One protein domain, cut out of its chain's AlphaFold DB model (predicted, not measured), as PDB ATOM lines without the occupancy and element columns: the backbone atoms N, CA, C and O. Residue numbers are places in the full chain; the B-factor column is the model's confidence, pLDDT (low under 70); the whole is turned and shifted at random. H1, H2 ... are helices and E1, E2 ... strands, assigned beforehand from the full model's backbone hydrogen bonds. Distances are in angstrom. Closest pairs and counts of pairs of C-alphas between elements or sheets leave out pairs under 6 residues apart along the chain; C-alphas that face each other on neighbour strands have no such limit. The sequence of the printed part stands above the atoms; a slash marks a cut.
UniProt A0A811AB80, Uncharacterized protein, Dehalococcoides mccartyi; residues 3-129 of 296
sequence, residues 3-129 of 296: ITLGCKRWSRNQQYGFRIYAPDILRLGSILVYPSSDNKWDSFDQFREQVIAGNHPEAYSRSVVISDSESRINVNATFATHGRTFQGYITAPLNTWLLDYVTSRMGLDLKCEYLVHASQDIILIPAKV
ATOM      1  N   ILE A   3     421.698 624.412 431.321       85.06
ATOM      2  CA  ILE A   3     423.097 624.313 431.758       85.06
ATOM      3  C   ILE A   3     423.207 623.770 433.180       85.06
ATOM      4  O   ILE A   3     422.218 623.697 433.916       85.06
ATOM      5  N   THR A   4     424.426 623.401 433.572       84.62
ATOM      6  CA  THR A   4     424.753 623.030 434.947       84.62
ATOM      7  C   THR A   4     425.574 624.129 435.613       84.62
ATOM      8  O   THR A   4     426.630 624.512 435.112       84.62
ATOM      9  N   LEU A   5     425.108 624.605 436.765       90.88
ATOM     10  CA  LEU A   5     425.815 625.565 437.606       90.88
ATOM     11  C   LEU A   5     426.286 624.887 438.889       90.88
ATOM     12  O   LEU A   5     425.473 624.426 439.683       90.88
ATOM     13  N   GLY A   6     427.594 624.832 439.114       89.19
ATOM     14  CA  GLY A   6     428.150 624.334 440.369       89.19
ATOM     15  C   GLY A   6     428.186 625.428 441.432       89.19
ATOM     16  O   GLY A   6     428.820 626.456 441.216       89.19
ATOM     17  N   CYS A   7     427.594 625.212 442.602       87.50
ATOM     18  CA  CYS A   7     427.772 626.084 443.766       87.50
ATOM     19  C   CYS A   7     429.183 625.891 444.326       87.50
ATOM     20  O   CYS A   7     429.496 624.833 444.884       87.50
ATOM     21  N   LYS A   8     430.055 626.886 444.164       91.62
ATOM     22  CA  LYS A   8     431.469 626.790 444.539       91.62
ATOM     23  C   LYS A   8     431.898 627.951 445.429       91.62
ATOM     24  O   LYS A   8     431.253 628.996 445.507       91.62
ATOM     25  N   ARG A   9     433.043 627.732 446.070       90.25
ATOM     26  CA  ARG A   9     433.847 628.740 446.754       90.25
ATOM     27  C   ARG A   9     435.204 628.830 446.066       90.25
ATOM     28  O   ARG A   9     435.745 627.798 445.660       90.25
ATOM     29  N   TRP A  10     435.752 630.027 445.947       86.12
ATOM     30  CA  TRP A  10     437.087 630.268 445.397       86.12
ATOM     31  C   TRP A  10     437.778 631.416 446.146       86.12
ATOM     32  O   TRP A  10     437.268 631.901 447.159       86.12
ATOM     33  N   SER A  11     438.996 631.771 445.725       76.19
ATOM     34  CA  SER A  11     439.814 632.816 446.366       76.19
ATOM     35  C   SER A  11     440.004 632.591 447.874       76.19
ATOM     36  O   SER A  11     439.678 633.448 448.687       76.19
ATOM     37  N   ARG A  12     440.483 631.398 448.271       73.31
ATOM     38  CA  ARG A  12     440.757 631.033 449.682       73.31
ATOM     39  C   ARG A  12     439.576 631.303 450.641       73.31
ATOM     40  O   ARG A  12     439.779 631.772 451.754       73.31
ATOM     41  N   ASN A  13     438.353 630.959 450.225       66.56
ATOM     42  CA  ASN A  13     437.092 631.117 450.978       66.56
ATOM     43  C   ASN A  13     436.541 632.549 451.083       66.56
ATOM     44  O   ASN A  13     435.640 632.788 451.885       66.56
ATOM     45  N   GLN A  14     437.037 633.488 450.277       79.88
ATOM     46  CA  GLN A  14     436.526 634.863 450.276       79.88
ATOM     47  C   GLN A  14     435.388 635.085 449.277       79.88
ATOM     48  O   GLN A  14     434.604 636.014 449.443       79.88
ATOM     49  N   GLN A  15     435.281 634.244 448.244       91.00
ATOM     50  CA  GLN A  15     434.272 634.391 447.201       91.00
ATOM     51  C   GLN A  15     433.459 633.114 447.030       91.00
ATOM     52  O   GLN A  15     433.983 631.999 447.076       91.00
ATOM     53  N   TYR A  16     432.166 633.309 446.807       93.81
ATOM     54  CA  TYR A  16     431.178 632.265 446.603       93.81
ATOM     55  C   TYR A  16     430.393 632.591 445.345       93.81
ATOM     56  O   TYR A  16     430.159 633.760 445.041       93.81
ATOM     57  N   GLY A  17     429.955 631.572 444.623       96.12
ATOM     58  CA  GLY A  17     429.071 631.783 443.491       96.12
ATOM     59  C   GLY A  17     428.833 630.525 442.674       96.12
ATOM     60  O   GLY A  17     429.050 629.402 443.140       96.12
ATOM     61  N   PHE A  18     428.396 630.721 441.438       96.00
ATOM     62  CA  PHE A  18     428.205 629.642 440.484       96.00
ATOM     63  C   PHE A  18     429.425 629.485 439.584       96.00
ATOM     64  O   PHE A  18     429.946 630.462 439.056       96.00
ATOM     65  N   ARG A  19     429.841 628.240 439.363       94.19
ATOM     66  CA  ARG A  19     430.768 627.845 438.303       94.19
ATOM     67  C   ARG A  19     429.972 627.290 437.131       94.19
ATOM     68  O   ARG A  19     429.174 626.376 437.317       94.19
ATOM     69  N   ILE A  20     430.241 627.796 435.937       91.69
ATOM     70  CA  ILE A  20     429.749 627.238 434.678       91.69
ATOM     71  C   ILE A  20     430.834 626.296 434.152       91.69
ATOM     72  O   ILE A  20     432.000 626.681 434.036       91.69
ATOM     73  N   TYR A  21     430.487 625.039 433.885       81.81
ATOM     74  CA  TYR A  21     431.456 624.043 433.427       81.81
ATOM     75  C   TYR A  21     431.732 624.180 431.926       81.81
ATOM     76  O   TYR A  21     430.824 624.479 431.156       81.81
ATOM     77  N   ALA A  22     432.964 623.899 431.490       76.88
ATOM     78  CA  ALA A  22     433.377 624.042 430.089       76.88
ATOM     79  C   ALA A  22     432.428 623.384 429.058       76.88
ATOM     80  O   ALA A  22     432.118 624.041 428.065       76.88
ATOM     81  N   PRO A  23     431.873 622.171 429.282       81.12
ATOM     82  CA  PRO A  23     430.891 621.588 428.361       81.12
ATOM     83  C   PRO A  23     429.577 622.375 428.259       81.12
ATOM     84  O   PRO A  23     428.918 622.360 427.223       81.12
ATOM     85  N   ASP A  24     429.159 623.043 429.335       83.06
ATOM     86  CA  ASP A  24     427.984 623.915 429.316       83.06
ATOM     87  C   ASP A  24     428.299 625.242 428.626       83.06
ATOM     88  O   ASP A  24     427.491 625.720 427.843       83.06
ATOM     89  N   ILE A  25     429.498 625.788 428.827       81.88
ATOM     90  CA  ILE A  25     429.950 627.001 428.136       81.88
ATOM     91  C   ILE A  25     430.034 626.772 426.618       81.88
ATOM     92  O   ILE A  25     429.547 627.592 425.849       81.88
ATOM     93  N   LEU A  26     430.574 625.630 426.179       80.38
ATOM     94  CA  LEU A  26     430.595 625.252 424.760       80.38
ATOM     95  C   LEU A  26     429.184 625.208 424.159       80.38
ATOM     96  O   LEU A  26     428.972 625.672 423.044       80.38
ATOM     97  N   ARG A  27     428.211 624.690 424.916       80.94
ATOM     98  CA  ARG A  27     426.799 624.671 424.506       80.94
ATOM     99  C   ARG A  27     426.166 626.057 424.499       80.94
ATOM    100  O   ARG A  27     425.283 626.301 423.688       80.94
ATOM    101  N   LEU A  28     426.594 626.949 425.390       82.38
ATOM    102  CA  LEU A  28     426.154 628.340 425.390       82.38
ATOM    103  C   LEU A  28     426.705 629.119 424.192       82.38
ATOM    104  O   LEU A  28     426.050 630.061 423.761       82.38
ATOM    105  N   GLY A  29     427.851 628.723 423.629       81.56
ATOM    106  CA  GLY A  29     428.472 629.436 422.509       81.56
ATOM    107  C   GLY A  29     427.544 629.636 421.310       81.56
ATOM    108  O   GLY A  29     427.521 630.716 420.739       81.56
ATOM    109  N   SER A  30     426.678 628.664 421.003       78.25
ATOM    110  CA  SER A  30     425.716 628.789 419.896       78.25
ATOM    111  C   SER A  30     424.585 629.792 420.137       78.25
ATOM    112  O   SER A  30     423.861 630.116 419.199       78.25
ATOM    113  N   ILE A  31     424.395 630.259 421.376       78.88
ATOM    114  CA  ILE A  31     423.334 631.210 421.731       78.88
ATOM    115  C   ILE A  31     423.859 632.528 422.306       78.88
ATOM    116  O   ILE A  31     423.120 633.506 422.308       78.88
ATOM    117  N   LEU A  32     425.112 632.586 422.769       85.69
ATOM    118  CA  LEU A  32     425.780 633.799 423.258       85.69
ATOM    119  C   LEU A  32     426.294 634.655 422.088       85.69
ATOM    120  O   LEU A  32     427.492 634.878 421.920       85.69
ATOM    121  N   VAL A  33     425.350 635.119 421.273       85.81
ATOM    122  CA  VAL A  33     425.601 635.847 420.018       85.81
ATOM    123  C   VAL A  33     425.722 637.362 420.188       85.81
ATOM    124  O   VAL A  33     425.964 638.061 419.212       85.81
ATOM    125  N   TYR A  34     425.517 637.879 421.401       90.19
ATOM    126  CA  TYR A  34     425.537 639.316 421.681       90.19
ATOM    127  C   TYR A  34     426.882 639.773 422.268       90.19
ATOM    128  O   TYR A  34     427.590 638.950 422.852       90.19
ATOM    129  N   PRO A  35     427.205 641.078 422.190       91.81
ATOM    130  CA  PRO A  35     428.471 641.606 422.692       91.81
ATOM    131  C   PRO A  35     428.677 641.425 424.198       91.81
ATOM    132  O   PRO A  35     427.716 641.305 424.966       91.81
ATOM    133  N   SER A  36     429.930 641.459 424.651       93.00
ATOM    134  CA  SER A  36     430.240 641.546 426.078       93.00
ATOM    135  C   SER A  36     429.731 642.863 426.677       93.00
ATOM    136  O   SER A  36     429.617 643.872 425.989       93.00
ATOM    137  N   SER A  37     429.439 642.885 427.980       89.12
ATOM    138  CA  SER A  37     428.917 644.070 428.684       89.12
ATOM    139  C   SER A  37     429.837 645.293 428.613       89.12
ATOM    140  O   SER A  37     429.380 646.414 428.804       89.12
ATOM    141  N   ASP A  38     431.133 645.074 428.403       88.12
ATOM    142  CA  ASP A  38     432.153 646.111 428.234       88.12
ATOM    143  C   ASP A  38     432.471 646.409 426.758       88.12
ATOM    144  O   ASP A  38     433.387 647.180 426.482       88.12
ATOM    145  N   ASN A  39     431.719 645.819 425.820       85.38
ATOM    146  CA  ASN A  39     431.865 645.947 424.365       85.38
ATOM    147  C   ASN A  39     433.262 645.589 423.824       85.38
ATOM    148  O   ASN A  39     433.635 646.027 422.738       85.38
ATOM    149  N   LYS A  40     434.051 644.801 424.564       89.75
ATOM    150  CA  LYS A  40     435.368 644.324 424.107       89.75
ATOM    151  C   LYS A  40     435.283 643.167 423.123       89.75
ATOM    152  O   LYS A  40     436.229 642.922 422.380       89.75
ATOM    153  N   TRP A  41     434.169 642.448 423.152       93.00
ATOM    154  CA  TRP A  41     433.908 641.293 422.311       93.00
ATOM    155  C   TRP A  41     432.542 641.456 421.671       93.00
ATOM    156  O   TRP A  41     431.566 641.676 422.384       93.00
ATOM    157  N   ASP A  42     432.451 641.275 420.359       89.94
ATOM    158  CA  ASP A  42     431.176 641.344 419.639       89.94
ATOM    159  C   ASP A  42     430.325 640.084 419.865       89.94
ATOM    160  O   ASP A  42     429.107 640.104 419.699       89.94
ATOM    161  N   SER A  43     430.959 638.979 420.272       88.94
ATOM    162  CA  SER A  43     430.299 637.717 420.621       88.94
ATOM    163  C   SER A  43     431.185 636.829 421.498       88.94
ATOM    164  O   SER A  43     432.405 637.014 421.578       88.94
ATOM    165  N   PHE A  44     430.589 635.803 422.115       91.69
ATOM    166  CA  PHE A  44     431.356 634.788 422.842       91.69
ATOM    167  C   PHE A  44     432.302 633.996 421.926       91.69
ATOM    168  O   PHE A  44     433.385 633.594 422.354       91.69
ATOM    169  N   ASP A  45     431.916 633.775 420.668       90.88
ATOM    170  CA  ASP A  45     432.701 632.976 419.729       90.88
ATOM    171  C   ASP A  45     434.021 633.661 419.349       90.88
ATOM    172  O   ASP A  45     435.054 632.993 419.322       90.88
ATOM    173  N   GLN A  46     434.031 634.991 419.212       91.25
ATOM    174  CA  GLN A  46     435.260 635.763 419.005       91.25
ATOM    175  C   GLN A  46     436.246 635.597 420.175       91.25
ATOM    176  O   GLN A  46     437.434 635.342 419.971       91.25
ATOM    177  N   PHE A  47     435.755 635.685 421.416       93.44
ATOM    178  CA  PHE A  47     436.556 635.412 422.613       93.44
ATOM    179  C   PHE A  47     437.073 633.963 422.622       93.44
ATOM    180  O   PHE A  47     438.254 633.709 422.875       93.44
ATOM    181  N   ARG A  48     436.199 632.997 422.318       90.44
ATOM    182  CA  ARG A  48     436.520 631.564 422.305       90.44
ATOM    183  C   ARG A  48     437.638 631.243 421.316       90.44
ATOM    184  O   ARG A  48     438.533 630.471 421.653       90.44
ATOM    185  N   GLU A  49     437.596 631.818 420.120       90.69
ATOM    186  CA  GLU A  49     438.620 631.626 419.089       90.69
ATOM    187  C   GLU A  49     439.998 632.099 419.556       90.69
ATOM    188  O   GLU A  49     440.979 631.383 419.364       90.69
ATOM    189  N   GLN A  50     440.073 633.231 420.265       92.12
ATOM    190  CA  GLN A  50     441.323 633.716 420.859       92.12
ATOM    191  C   GLN A  50     441.883 632.734 421.900       92.12
ATOM    192  O   GLN A  50     443.076 632.430 421.884       92.12
ATOM    193  N   VAL A  51     441.031 632.181 422.771       89.94
ATOM    194  CA  VAL A  51     441.450 631.167 423.758       89.94
ATOM    195  C   VAL A  51     441.965 629.896 423.074       89.94
ATOM    196  O   VAL A  51     442.997 629.354 423.471       89.94
ATOM    197  N   ILE A  52     441.264 629.411 422.042       87.06
ATOM    198  CA  ILE A  52     441.643 628.198 421.295       87.06
ATOM    199  C   ILE A  52     442.956 628.407 420.530       87.06
ATOM    200  O   ILE A  52     443.781 627.493 420.488       87.06
ATOM    201  N   ALA A  53     443.188 629.608 419.996       89.00
ATOM    202  CA  ALA A  53     444.446 629.995 419.357       89.00
ATOM    203  C   ALA A  53     445.638 630.052 420.334       89.00
ATOM    204  O   ALA A  53     446.777 630.230 419.907       89.00
ATOM    205  N   GLY A  54     445.400 629.875 421.638       87.75
ATOM    206  CA  GLY A  54     446.432 629.921 422.670       87.75
ATOM    207  C   GLY A  54     446.760 631.334 423.146       87.75
ATOM    208  O   GLY A  54     447.734 631.501 423.879       87.75
ATOM    209  N   ASN A  55     445.956 632.331 422.769       89.38
ATOM    210  CA  ASN A  55     446.089 633.686 423.288       89.38
ATOM    211  C   ASN A  55     445.505 633.774 424.709       89.38
ATOM    212  O   ASN A  55     444.765 632.899 425.169       89.38
ATOM    213  N   HIS A  56     445.817 634.867 425.405       88.12
ATOM    214  CA  HIS A  56     445.284 635.179 426.733       88.12
ATOM    215  C   HIS A  56     444.345 636.391 426.666       88.12
ATOM    216  O   HIS A  56     444.694 637.458 427.172       88.12
ATOM    217  N   PRO A  57     443.174 636.253 426.013       91.56
ATOM    218  CA  PRO A  57     442.225 637.348 425.900       91.56
ATOM    219  C   PRO A  57     441.699 637.769 427.273       91.56
ATOM    220  O   PRO A  57     441.591 636.956 428.200       91.56
ATOM    221  N   GLU A  58     441.314 639.039 427.374       92.81
ATOM    222  CA  GLU A  58     440.504 639.520 428.487       92.81
ATOM    223  C   GLU A  58     439.153 638.796 428.536       92.81
ATOM    224  O   GLU A  58     438.659 638.278 427.534       92.81
ATOM    225  N   ALA A  59     438.553 638.737 429.723       93.94
ATOM    226  CA  ALA A  59     437.360 637.934 429.943       93.94
ATOM    227  C   ALA A  59     436.142 638.463 429.166       93.94
ATOM    228  O   ALA A  59     435.850 639.657 429.182       93.94
ATOM    229  N   TYR A  60     435.371 637.555 428.571       94.69
ATOM    230  CA  TYR A  60     434.048 637.858 428.036       94.69
ATOM    231  C   TYR A  60     433.038 637.877 429.186       94.69
ATOM    232  O   TYR A  60     432.936 636.907 429.937       94.69
ATOM    233  N   SER A  61     432.286 638.965 429.353       94.94
ATOM    234  CA  SER A  61     431.285 639.082 430.423       94.94
ATOM    235  C   SER A  61     429.931 639.516 429.892       94.94
ATOM    236  O   SER A  61     429.863 640.319 428.971       94.94
ATOM    237  N   ARG A  62     428.854 639.024 430.505       93.31
ATOM    238  CA  ARG A  62     427.468 639.408 430.206       93.31
ATOM    239  C   ARG A  62     426.740 639.784 431.490       93.31
ATOM    240  O   ARG A  62     426.926 639.128 432.519       93.31
ATOM    241  N   SER A  63     425.912 640.826 431.435       92.50
ATOM    242  CA  SER A  63     424.990 641.143 432.526       92.50
ATOM    243  C   SER A  63     423.920 640.061 432.569       92.50
ATOM    244  O   SER A  63     423.317 639.757 431.541       92.50
ATOM    245  N   VAL A  64     423.700 639.476 433.743       93.06
ATOM    246  CA  VAL A  64     422.700 638.430 433.959       93.06
ATOM    247  C   VAL A  64     421.756 638.812 435.095       93.06
ATOM    248  O   VAL A  64     422.193 639.264 436.156       93.06
ATOM    249  N   VAL A  65     420.463 638.555 434.913       91.75
ATOM    250  CA  VAL A  65     419.500 638.481 436.018       91.75
ATOM    251  C   VAL A  65     419.424 637.043 436.484       91.75
ATOM    252  O   VAL A  65     419.030 636.164 435.721       91.75
ATOM    253  N   ILE A  66     419.744 636.788 437.747       92.62
ATOM    254  CA  ILE A  66     419.464 635.495 438.368       92.62
ATOM    255  C   ILE A  66     418.124 635.583 439.077       92.62
ATOM    256  O   ILE A  66     417.916 636.483 439.887       92.62
ATOM    257  N   SER A  67     417.231 634.644 438.778       83.31
ATOM    258  CA  SER A  67     415.893 634.571 439.357       83.31
ATOM    259  C   SER A  67     415.611 633.170 439.874       83.31
ATOM    260  O   SER A  67     415.827 632.192 439.159       83.31
ATOM    261  N   ASP A  68     415.081 633.081 441.088       78.94
ATOM    262  CA  ASP A  68     414.605 631.831 441.685       78.94
ATOM    263  C   ASP A  68     413.067 631.748 441.731       78.94
ATOM    264  O   ASP A  68     412.515 630.893 442.413       78.94
ATOM    265  N   SER A  69     412.394 632.617 440.961       69.62
ATOM    266  CA  SER A  69     410.947 632.909 440.894       69.62
ATOM    267  C   SER A  69     410.409 633.882 441.946       69.62
ATOM    268  O   SER A  69     409.504 634.649 441.620       69.62
ATOM    269  N   GLU A  70     411.007 633.938 443.135       70.19
ATOM    270  CA  GLU A  70     410.589 634.844 444.214       70.19
ATOM    271  C   GLU A  70     411.520 636.052 444.321       70.19
ATOM    272  O   GLU A  70     411.084 637.187 444.505       70.19
ATOM    273  N   SER A  71     412.819 635.807 444.174       80.88
ATOM    274  CA  SER A  71     413.870 636.807 444.280       80.88
ATOM    275  C   SER A  71     414.622 636.945 442.964       80.88
ATOM    276  O   SER A  71     414.788 635.988 442.204       80.88
ATOM    277  N   ARG A  72     415.100 638.163 442.693       87.62
ATOM    278  CA  ARG A  72     415.923 638.478 441.522       87.62
ATOM    279  C   ARG A  72     417.158 639.256 441.936       87.62
ATOM    280  O   ARG A  72     417.128 639.992 442.920       87.62
ATOM    281  N   ILE A  73     418.251 639.081 441.206       92.12
ATOM    282  CA  ILE A  73     419.461 639.878 441.393       92.12
ATOM    283  C   ILE A  73     420.212 640.040 440.077       92.12
ATOM    284  O   ILE A  73     420.347 639.088 439.310       92.12
ATOM    285  N   ASN A  74     420.720 641.247 439.844       92.94
ATOM    286  CA  ASN A  74     421.580 641.551 438.709       92.94
ATOM    287  C   ASN A  74     423.034 641.306 439.103       92.94
ATOM    288  O   ASN A  74     423.518 641.862 440.089       92.94
ATOM    289  N   VAL A  75     423.723 640.473 438.333       96.00
ATOM    290  CA  VAL A  75     425.145 640.149 438.503       96.00
ATOM    291  C   VAL A  75     425.792 639.987 437.126       96.00
ATOM    292  O   VAL A  75     425.136 640.157 436.101       96.00
ATOM    293  N   ASN A  76     427.082 639.659 437.085       95.19
ATOM    294  CA  ASN A  76     427.785 639.372 435.838       95.19
ATOM    295  C   ASN A  76     428.130 637.884 435.747       95.19
ATOM    296  O   ASN A  76     428.640 637.300 436.707       95.19
ATOM    297  N   ALA A  77     427.873 637.293 434.582       94.88
ATOM    298  CA  ALA A  77     428.475 636.031 434.182       94.88
ATOM    299  C   ALA A  77     429.752 636.332 433.410       94.88
ATOM    300  O   ALA A  77     429.708 636.980 432.367       94.88
ATOM    301  N   THR A  78     430.877 635.858 433.927       94.69
ATOM    302  CA  THR A  78     432.197 636.107 433.355       94.69
ATOM    303  C   THR A  78     432.822 634.802 432.903       94.69
ATOM    304  O   THR A  78     432.844 633.823 433.645       94.69
ATOM    305  N   PHE A  79     433.352 634.804 431.688       93.31
ATOM    306  CA  PHE A  79     434.043 633.697 431.056       93.31
ATOM    307  C   PHE A  79     435.491 634.121 430.824       93.31
ATOM    308  O   PHE A  79     435.757 635.071 430.094       93.31
ATOM    309  N   ALA A  80     436.427 633.437 431.473       91.25
ATOM    310  CA  ALA A  80     437.841 633.783 431.435       91.25
ATOM    311  C   ALA A  80     438.700 632.594 431.011       91.25
ATOM    312  O   ALA A  80     438.331 631.429 431.200       91.25
ATOM    313  N   THR A  81     439.872 632.906 430.469       89.56
ATOM    314  CA  THR A  81     440.888 631.932 430.075       89.56
ATOM    315  C   THR A  81     441.406 631.152 431.285       89.56
ATOM    316  O   THR A  81     441.708 631.712 432.338       89.56
ATOM    317  N   HIS A  82     441.537 629.838 431.133       84.19
ATOM    318  CA  HIS A  82     442.109 628.922 432.112       84.19
ATOM    319  C   HIS A  82     442.980 627.887 431.391       84.19
ATOM    320  O   HIS A  82     442.493 626.863 430.899       84.19
ATOM    321  N   GLY A  83     444.280 628.173 431.287       81.44
ATOM    322  CA  GLY A  83     445.177 627.429 430.400       81.44
ATOM    323  C   GLY A  83     444.747 627.592 428.940       81.44
ATOM    324  O   GLY A  83     444.463 628.702 428.509       81.44
ATOM    325  N   ARG A  84     444.636 626.484 428.197       77.31
ATOM    326  CA  ARG A  84     444.092 626.446 426.820       77.31
ATOM    327  C   ARG A  84     442.572 626.223 426.775       77.31
ATOM    328  O   ARG A  84     442.040 625.671 425.820       77.31
ATOM    329  N   THR A  85     441.880 626.552 427.863       80.19
ATOM    330  CA  THR A  85     440.431 626.360 428.023       80.19
ATOM    331  C   THR A  85     439.809 627.626 428.598       80.19
ATOM    332  O   THR A  85     440.515 628.585 428.897       80.19
ATOM    333  N   PHE A  86     438.497 627.633 428.797       84.50
ATOM    334  CA  PHE A  86     437.791 628.714 429.477       84.50
ATOM    335  C   PHE A  86     436.989 628.180 430.664       84.50
ATOM    336  O   PHE A  86     436.545 627.028 430.693       84.50
ATOM    337  N   GLN A  87     436.790 629.040 431.657       88.00
ATOM    338  CA  GLN A  87     435.905 628.803 432.790       88.00
ATOM    339  C   GLN A  87     434.927 629.955 432.937       88.00
ATOM    340  O   GLN A  87     435.293 631.110 432.745       88.00
ATOM    341  N   GLY A  88     433.695 629.623 433.307       92.06
ATOM    342  CA  GLY A  88     432.650 630.590 433.588       92.06
ATOM    343  C   GLY A  88     432.404 630.677 435.085       92.06
ATOM    344  O   GLY A  88     432.366 629.651 435.773       92.06
ATOM    345  N   TYR A  89     432.217 631.884 435.592       94.19
ATOM    346  CA  TYR A  89     431.876 632.136 436.982       94.19
ATOM    347  C   TYR A  89     430.869 633.275 437.108       94.19
ATOM    348  O   TYR A  89     430.859 634.221 436.326       94.19
ATOM    349  N   ILE A  90     430.019 633.163 438.123       96.38
ATOM    350  CA  ILE A  90     429.099 634.209 438.551       96.38
ATOM    351  C   ILE A  90     429.276 634.376 440.052       96.38
ATOM    352  O   ILE A  90     428.924 633.477 440.818       96.38
ATOM    353  N   THR A  91     429.845 635.498 440.475       95.62
ATOM    354  CA  THR A  91     430.107 635.773 441.892       95.62
ATOM    355  C   THR A  91     428.824 636.215 442.584       95.62
ATOM    356  O   THR A  91     428.164 637.149 442.134       95.62
ATOM    357  N   ALA A  92     428.479 635.568 443.697       95.50
ATOM    358  CA  ALA A  92     427.380 635.989 444.549       95.50
ATOM    359  C   ALA A  92     427.811 637.213 445.382       95.50
ATOM    360  O   ALA A  92     428.788 637.107 446.133       95.50
ATOM    361  N   PRO A  93     427.127 638.366 445.277       93.25
ATOM    362  CA  PRO A  93     427.500 639.551 446.042       93.25
ATOM    363  C   PRO A  93     427.280 639.350 447.544       93.25
ATOM    364  O   PRO A  93     426.359 638.641 447.960       93.25
ATOM    365  N   LEU A  94     428.109 639.996 448.366       89.50
ATOM    366  CA  LEU A  94     427.991 639.929 449.823       89.50
ATOM    367  C   LEU A  94     426.642 640.473 450.306       89.50
ATOM    368  O   LEU A  94     426.105 641.406 449.717       89.50
ATOM    369  N   ASN A  95     426.124 639.902 451.397       88.56
ATOM    370  CA  ASN A  95     424.855 640.305 452.021       88.56
ATOM    371  C   ASN A  95     423.639 640.229 451.078       88.56
ATOM    372  O   ASN A  95     422.714 641.029 451.182       88.56
ATOM    373  N   THR A  96     423.634 639.270 450.145       90.62
ATOM    374  CA  THR A  96     422.511 639.047 449.226       90.62
ATOM    375  C   THR A  96     421.900 637.665 449.391       90.62
ATOM    376  O   THR A  96     422.570 636.710 449.787       90.62
ATOM    377  N   TRP A  97     420.632 637.527 448.996       89.44
ATOM    378  CA  TRP A  97     419.939 636.236 448.999       89.44
ATOM    379  C   TRP A  97     420.663 635.183 448.146       89.44
ATOM    380  O   TRP A  97     420.611 633.994 448.462       89.44
ATOM    381  N   LEU A  98     421.357 635.613 447.085       93.12
ATOM    382  CA  LEU A  98     422.121 634.741 446.200       93.12
ATOM    383  C   LEU A  98     423.340 634.148 446.914       93.12
ATOM    384  O   LEU A  98     423.648 632.971 446.718       93.12
ATOM    385  N   LEU A  99     424.007 634.919 447.778       92.00
ATOM    386  CA  LEU A  99     425.090 634.396 448.609       92.00
ATOM    387  C   LEU A  99     424.567 633.299 449.538       92.00
ATOM    388  O   LEU A  99     425.136 632.207 449.579       92.00
ATOM    389  N   ASP A 100     423.451 633.544 450.226       85.25
ATOM    390  CA  ASP A 100     422.817 632.536 451.083       85.25
ATOM    391  C   ASP A 100     422.395 631.298 450.284       85.25
ATOM    392  O   ASP A 100     422.498 630.156 450.740       85.25
ATOM    393  N   TYR A 101     421.889 631.519 449.070       88.19
ATOM    394  CA  TYR A 101     421.461 630.461 448.171       88.19
ATOM    395  C   TYR A 101     422.631 629.545 447.793       88.19
ATOM    396  O   TYR A 101     422.505 628.321 447.889       88.19
ATOM    397  N   VAL A 102     423.768 630.129 447.405       91.06
ATOM    398  CA  VAL A 102     424.970 629.396 446.991       91.06
ATOM    399  C   VAL A 102     425.634 628.707 448.178       91.06
ATOM    400  O   VAL A 102     425.981 627.529 448.092       91.06
ATOM    401  N   THR A 103     425.802 629.412 449.298       84.12
ATOM    402  CA  THR A 103     426.464 628.877 450.499       84.12
ATOM    403  C   THR A 103     425.686 627.712 451.111       84.12
ATOM    404  O   THR A 103     426.290 626.693 451.440       84.12
ATOM    405  N   SER A 104     424.350 627.786 451.160       78.81
ATOM    406  CA  SER A 104     423.501 626.665 451.613       78.81
ATOM    407  C   SER A 104     423.526 625.438 450.693       78.81
ATOM    408  O   SER A 104     423.054 624.373 451.084       78.81
ATOM    409  N   ARG A 105     424.087 625.560 449.482       77.12
ATOM    410  CA  ARG A 105     424.170 624.496 448.466       77.12
ATOM    411  C   ARG A 105     425.609 624.199 448.054       77.12
ATOM    412  O   ARG A 105     425.844 623.684 446.963       77.12
ATOM    413  N   MET A 106     426.576 624.540 448.902       83.12
ATOM    414  CA  MET A 106     427.992 624.412 448.582       83.12
ATOM    415  C   MET A 106     428.351 622.997 448.111       83.12
ATOM    416  O   MET A 106     428.012 622.007 448.753       83.12
ATOM    417  N   GLY A 107     429.058 622.905 446.984       72.12
ATOM    418  CA  GLY A 107     429.491 621.637 446.399       72.12
ATOM    419  C   GLY A 107     428.452 620.940 445.517       72.12
ATOM    420  O   GLY A 107     428.821 619.985 444.836       72.12
ATOM    421  N   LEU A 108     427.206 621.421 445.472       74.75
ATOM    422  CA  LEU A 108     426.157 620.872 444.613       74.75
ATOM    423  C   LEU A 108     426.207 621.454 443.197       74.75
ATOM    424  O   LEU A 108     426.659 622.579 442.987       74.75
ATOM    425  N   ASP A 109     425.675 620.687 442.250       82.19
ATOM    426  CA  ASP A 109     425.439 621.108 440.873       82.19
ATOM    427  C   ASP A 109     423.935 621.307 440.640       82.19
ATOM    428  O   ASP A 109     423.114 620.458 441.002       82.19
ATOM    429  N   LEU A 110     423.575 622.431 440.027       81.88
ATOM    430  CA  LEU A 110     422.204 622.858 439.773       81.88
ATOM    431  C   LEU A 110     421.905 622.808 438.283       81.88
ATOM    432  O   LEU A 110     422.723 623.231 437.471       81.88
ATOM    433  N   LYS A 111     420.724 622.309 437.922       82.94
ATOM    434  CA  LYS A 111     420.213 622.400 436.554       82.94
ATOM    435  C   LYS A 111     419.416 623.687 436.423       82.94
ATOM    436  O   LYS A 111     418.456 623.882 437.165       82.94
ATOM    437  N   CYS A 112     419.832 624.535 435.493       82.44
ATOM    438  CA  CYS A 112     419.302 625.881 435.328       82.44
ATOM    439  C   CYS A 112     418.951 626.134 433.865       82.44
ATOM    440  O   CYS A 112     419.486 625.481 432.961       82.44
ATOM    441  N   GLU A 113     418.084 627.110 433.637       79.94
ATOM    442  CA  GLU A 113     417.805 627.622 432.302       79.94
ATOM    443  C   GLU A 113     418.516 628.956 432.095       79.94
ATOM    444  O   GLU A 113     418.409 629.859 432.919       79.94
ATOM    445  N   TYR A 114     419.269 629.047 431.002       87.44
ATOM    446  CA  TYR A 114     419.971 630.243 430.557       87.44
ATOM    447  C   TYR A 114     419.286 630.775 429.298       87.44
ATOM    448  O   TYR A 114     419.203 630.066 428.284       87.44
ATOM    449  N   LEU A 115     418.790 632.003 429.370       78.88
ATOM    450  CA  LEU A 115     418.119 632.725 428.296       78.88
ATOM    451  C   LEU A 115     418.990 633.918 427.908       78.88
ATOM    452  O   LEU A 115     419.494 634.624 428.777       78.88
ATOM    453  N   VAL A 116     419.182 634.123 426.611       83.75
ATOM    454  CA  VAL A 116     420.075 635.157 426.083       83.75
ATOM    455  C   VAL A 116     419.234 636.256 425.442       83.75
ATOM    456  O   VAL A 116     418.378 635.962 424.608       83.75
ATOM    457  N   HIS A 117     419.475 637.512 425.815       80.94
ATOM    458  CA  HIS A 117     418.814 638.686 425.225       80.94
ATOM    459  C   HIS A 117     419.842 639.767 424.910       80.94
ATOM    460  O   HIS A 117     420.900 639.787 425.511       80.94
ATOM    461  N   ALA A 118     419.536 640.707 424.014       79.94
ATOM    462  CA  ALA A 118     420.518 641.690 423.547       79.94
ATOM    463  C   ALA A 118     421.225 642.457 424.686       79.94
ATOM    464  O   ALA A 118     422.456 642.496 424.740       79.94
ATOM    465  N   SER A 119     420.458 642.997 425.636       76.25
ATOM    466  CA  SER A 119     420.971 643.844 426.719       76.25
ATOM    467  C   SER A 119     421.347 643.089 427.994       76.25
ATOM    468  O   SER A 119     422.258 643.511 428.704       76.25
ATOM    469  N   GLN A 120     420.638 642.008 428.317       83.88
ATOM    470  CA  GLN A 120     420.781 641.326 429.598       83.88
ATOM    471  C   GLN A 120     420.274 639.888 429.529       83.88
ATOM    472  O   GLN A 120     419.120 639.635 429.198       83.88
ATOM    473  N   ASP A 121     421.120 638.949 429.915       88.50
ATOM    474  CA  ASP A 121     420.784 637.532 429.929       88.50
ATOM    475  C   ASP A 121     419.999 637.178 431.209       88.50
ATOM    476  O   ASP A 121     420.025 637.901 432.207       88.50
ATOM    477  N   ILE A 122     419.276 636.061 431.207       82.12
ATOM    478  CA  ILE A 122     418.464 635.619 432.348       82.12
ATOM    479  C   ILE A 122     418.850 634.191 432.715       82.12
ATOM    480  O   ILE A 122     418.893 633.302 431.866       82.12
ATOM    481  N   ILE A 123     419.096 633.959 434.002       88.81
ATOM    482  CA  ILE A 123     419.360 632.640 434.566       88.81
ATOM    483  C   ILE A 123     418.247 632.305 435.550       88.81
ATOM    484  O   ILE A 123     418.132 632.906 436.619       88.81
ATOM    485  N   LEU A 124     417.453 631.300 435.201       77.81
ATOM    486  CA  LEU A 124     416.438 630.747 436.085       77.81
ATOM    487  C   LEU A 124     417.064 629.604 436.883       77.81
ATOM    488  O   LEU A 124     417.461 628.577 436.317       77.81
ATOM    489  N   ILE A 125     417.181 629.801 438.195       84.62
ATOM    490  CA  ILE A 125     417.682 628.798 439.136       84.62
ATOM    491  C   ILE A 125     416.516 628.189 439.924       84.62
ATOM    492  O   ILE A 125     415.482 628.838 440.089       84.62
ATOM    493  N   PRO A 126     416.646 626.954 440.437       75.69
ATOM    494  CA  PRO A 126     415.616 626.382 441.298       75.69
ATOM    495  C   PRO A 126     415.379 627.276 442.524       75.69
ATOM    496  O   PRO A 126     416.353 627.664 443.162       75.69
ATOM    497  N   ALA A 127     414.126 627.562 442.882       67.75
ATOM    498  CA  ALA A 127     413.759 628.349 444.065       67.75
ATOM    499  C   ALA A 127     414.499 627.910 445.349       67.75
ATOM    500  O   ALA A 127     414.849 626.728 445.508       67.75
ATOM    501  N   LYS A 128     414.716 628.833 446.306       57.38
ATOM    502  CA  LYS A 128     415.285 628.554 447.645       57.38
ATOM    503  C   LYS A 128     414.340 627.708 448.521       57.38
ATOM    504  O   LYS A 128     414.202 627.943 449.714       57.38
ATOM    505  N   VAL A 129     413.730 626.653 447.994       49.22
ATOM    506  CA  VAL A 129     412.873 625.768 448.780       49.22
ATOM    507  C   VAL A 129     413.756 624.756 449.506       49.22
ATOM    508  O   VAL A 129     414.135 623.717 448.963       49.22
TER     509      VAL A 129
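AT A GLANCE: This is residues 3 to 129 of the 296 residues of an uncharacterized protein of Dehalococcoides mccartyi (UniProt A0A811AB80). This is a closed barrel of seven strands with three short helices packed on its outside. H3 packs on the barrel toward one end of the longest axis, beside E2 and E1; H2 packs toward the other end, beside E4 and E5, with H1 near it beside E5 and E1. The printed part has 127 residues with three named helices and seven named strands, in the chain order E1, E2, H1, H2, E3, E4, E5, H3, E6, E7. Round the ring run E1, E2, E5, E4, E3, E7, E6 and back to E1, a mixed barrel in which E3 and E7 are parallel and the other neighbour pairs antiparallel. The class is mixed, helices and strands; the whole is compact, with a radius of gyration of the C-alphas of 14.1 A and spans of 42 by 32 by 23 A.

IN THESE COORDINATES: Begin with the barrel: find C-alpha 3 at (423.097, 624.313, 431.758), where E1, residues 3 to 10, starts; it covers 20.4 A and bends by 53 degrees at residue 7. E2, residues 15 to 20, follows with 15.1 A. Look next at C-alpha 72 at (415.923, 638.478, 441.522), from which E4, residues 72 to 82, the longest strand, runs 29.4 A. Before it comes E3, residues 60 to 67, 21.6 A long, and after it E5, residues 85 to 91, 19.7 A long. E6, residues 109 to 115, spans 18.6 A, and E7, residues 121 to 124, covers 10.1 A and ends at C-alpha 124, (416.438, 630.747, 436.085). The helices are H1, residues 22 to 29, 10.5 A; H2, residues 44 to 52, 12.3 A; and H3, residues 97 to 103, 9.9 A.

HOW THE PARTS SIT: Start in the ring with E3, E4 and E5, a meander, each strand the antiparallel neighbour of the one before. In the hairpin E3 and E4 you will find N 62 and O 77 at 2.9 A, and in the hairpin E4 and E5 N 82 and O 85 at 2.8 A. E2 is antiparallel to E5, with N 18 and O 90 at 2.9 A, and forms a hairpin with E1, with N 6 and O 19 at 2.8 A. Pairing along E6 is staggered: its residues 109 to 112 pair with E1, with N 5 and O 110 at 2.8 A, and its residues 113 to 115 pair with E7, with N 115 and O 122 at 2.8 A. E6 and E7 are a hairpin. E7 is parallel to E3, at 41 degrees, with N 65 and O 121 at 2.8 A. Now look outside the barrel, where the three helices are on it. H3 has a height of 7.0 A over the sheet and is only just over E2, with 3 of its C-alphas falling on that strand; it runs across the strands, at 81 degrees to E2 on the local plane. The closest C-alphas of H3 and E2 are those of Val 102 and Gly 17, 5.9 A apart. H2, at a height of 8.3 A, is over E5 and only just over E4, with 3 C-alphas falling on E4; it runs slantwise to the strands, at 33 degrees to E5 on the local plane. The closest C-alphas of H2 and E5 are those of Val 51 and Thr 85, at 6.5 A. H1, at a height of 5.9 A, is only just over E5, with 3 C-alphas falling on it, and its closest C-alphas to E5 are those of Ala 22 and Gln 87, at 6.0 A. H1 and H2 are close but not clearly touching, with Gly 29 and Phe 44 their closest C-alphas at 6.1 A, while H3 is apart from both. In H1, H2 and H3 every O i to N i+4 pair is within hydrogen-bond range.

THE WHOLE: The two C-alphas farthest apart are those of Ala 53 and Val 129, at 43.4 A. The printed part has no cut. The link from H1 to H2, residues 30 to 43, is long. Mean pLDDT of the printed part is 86.0; look for values under 70 at residues 13, 69 and 127 to 129.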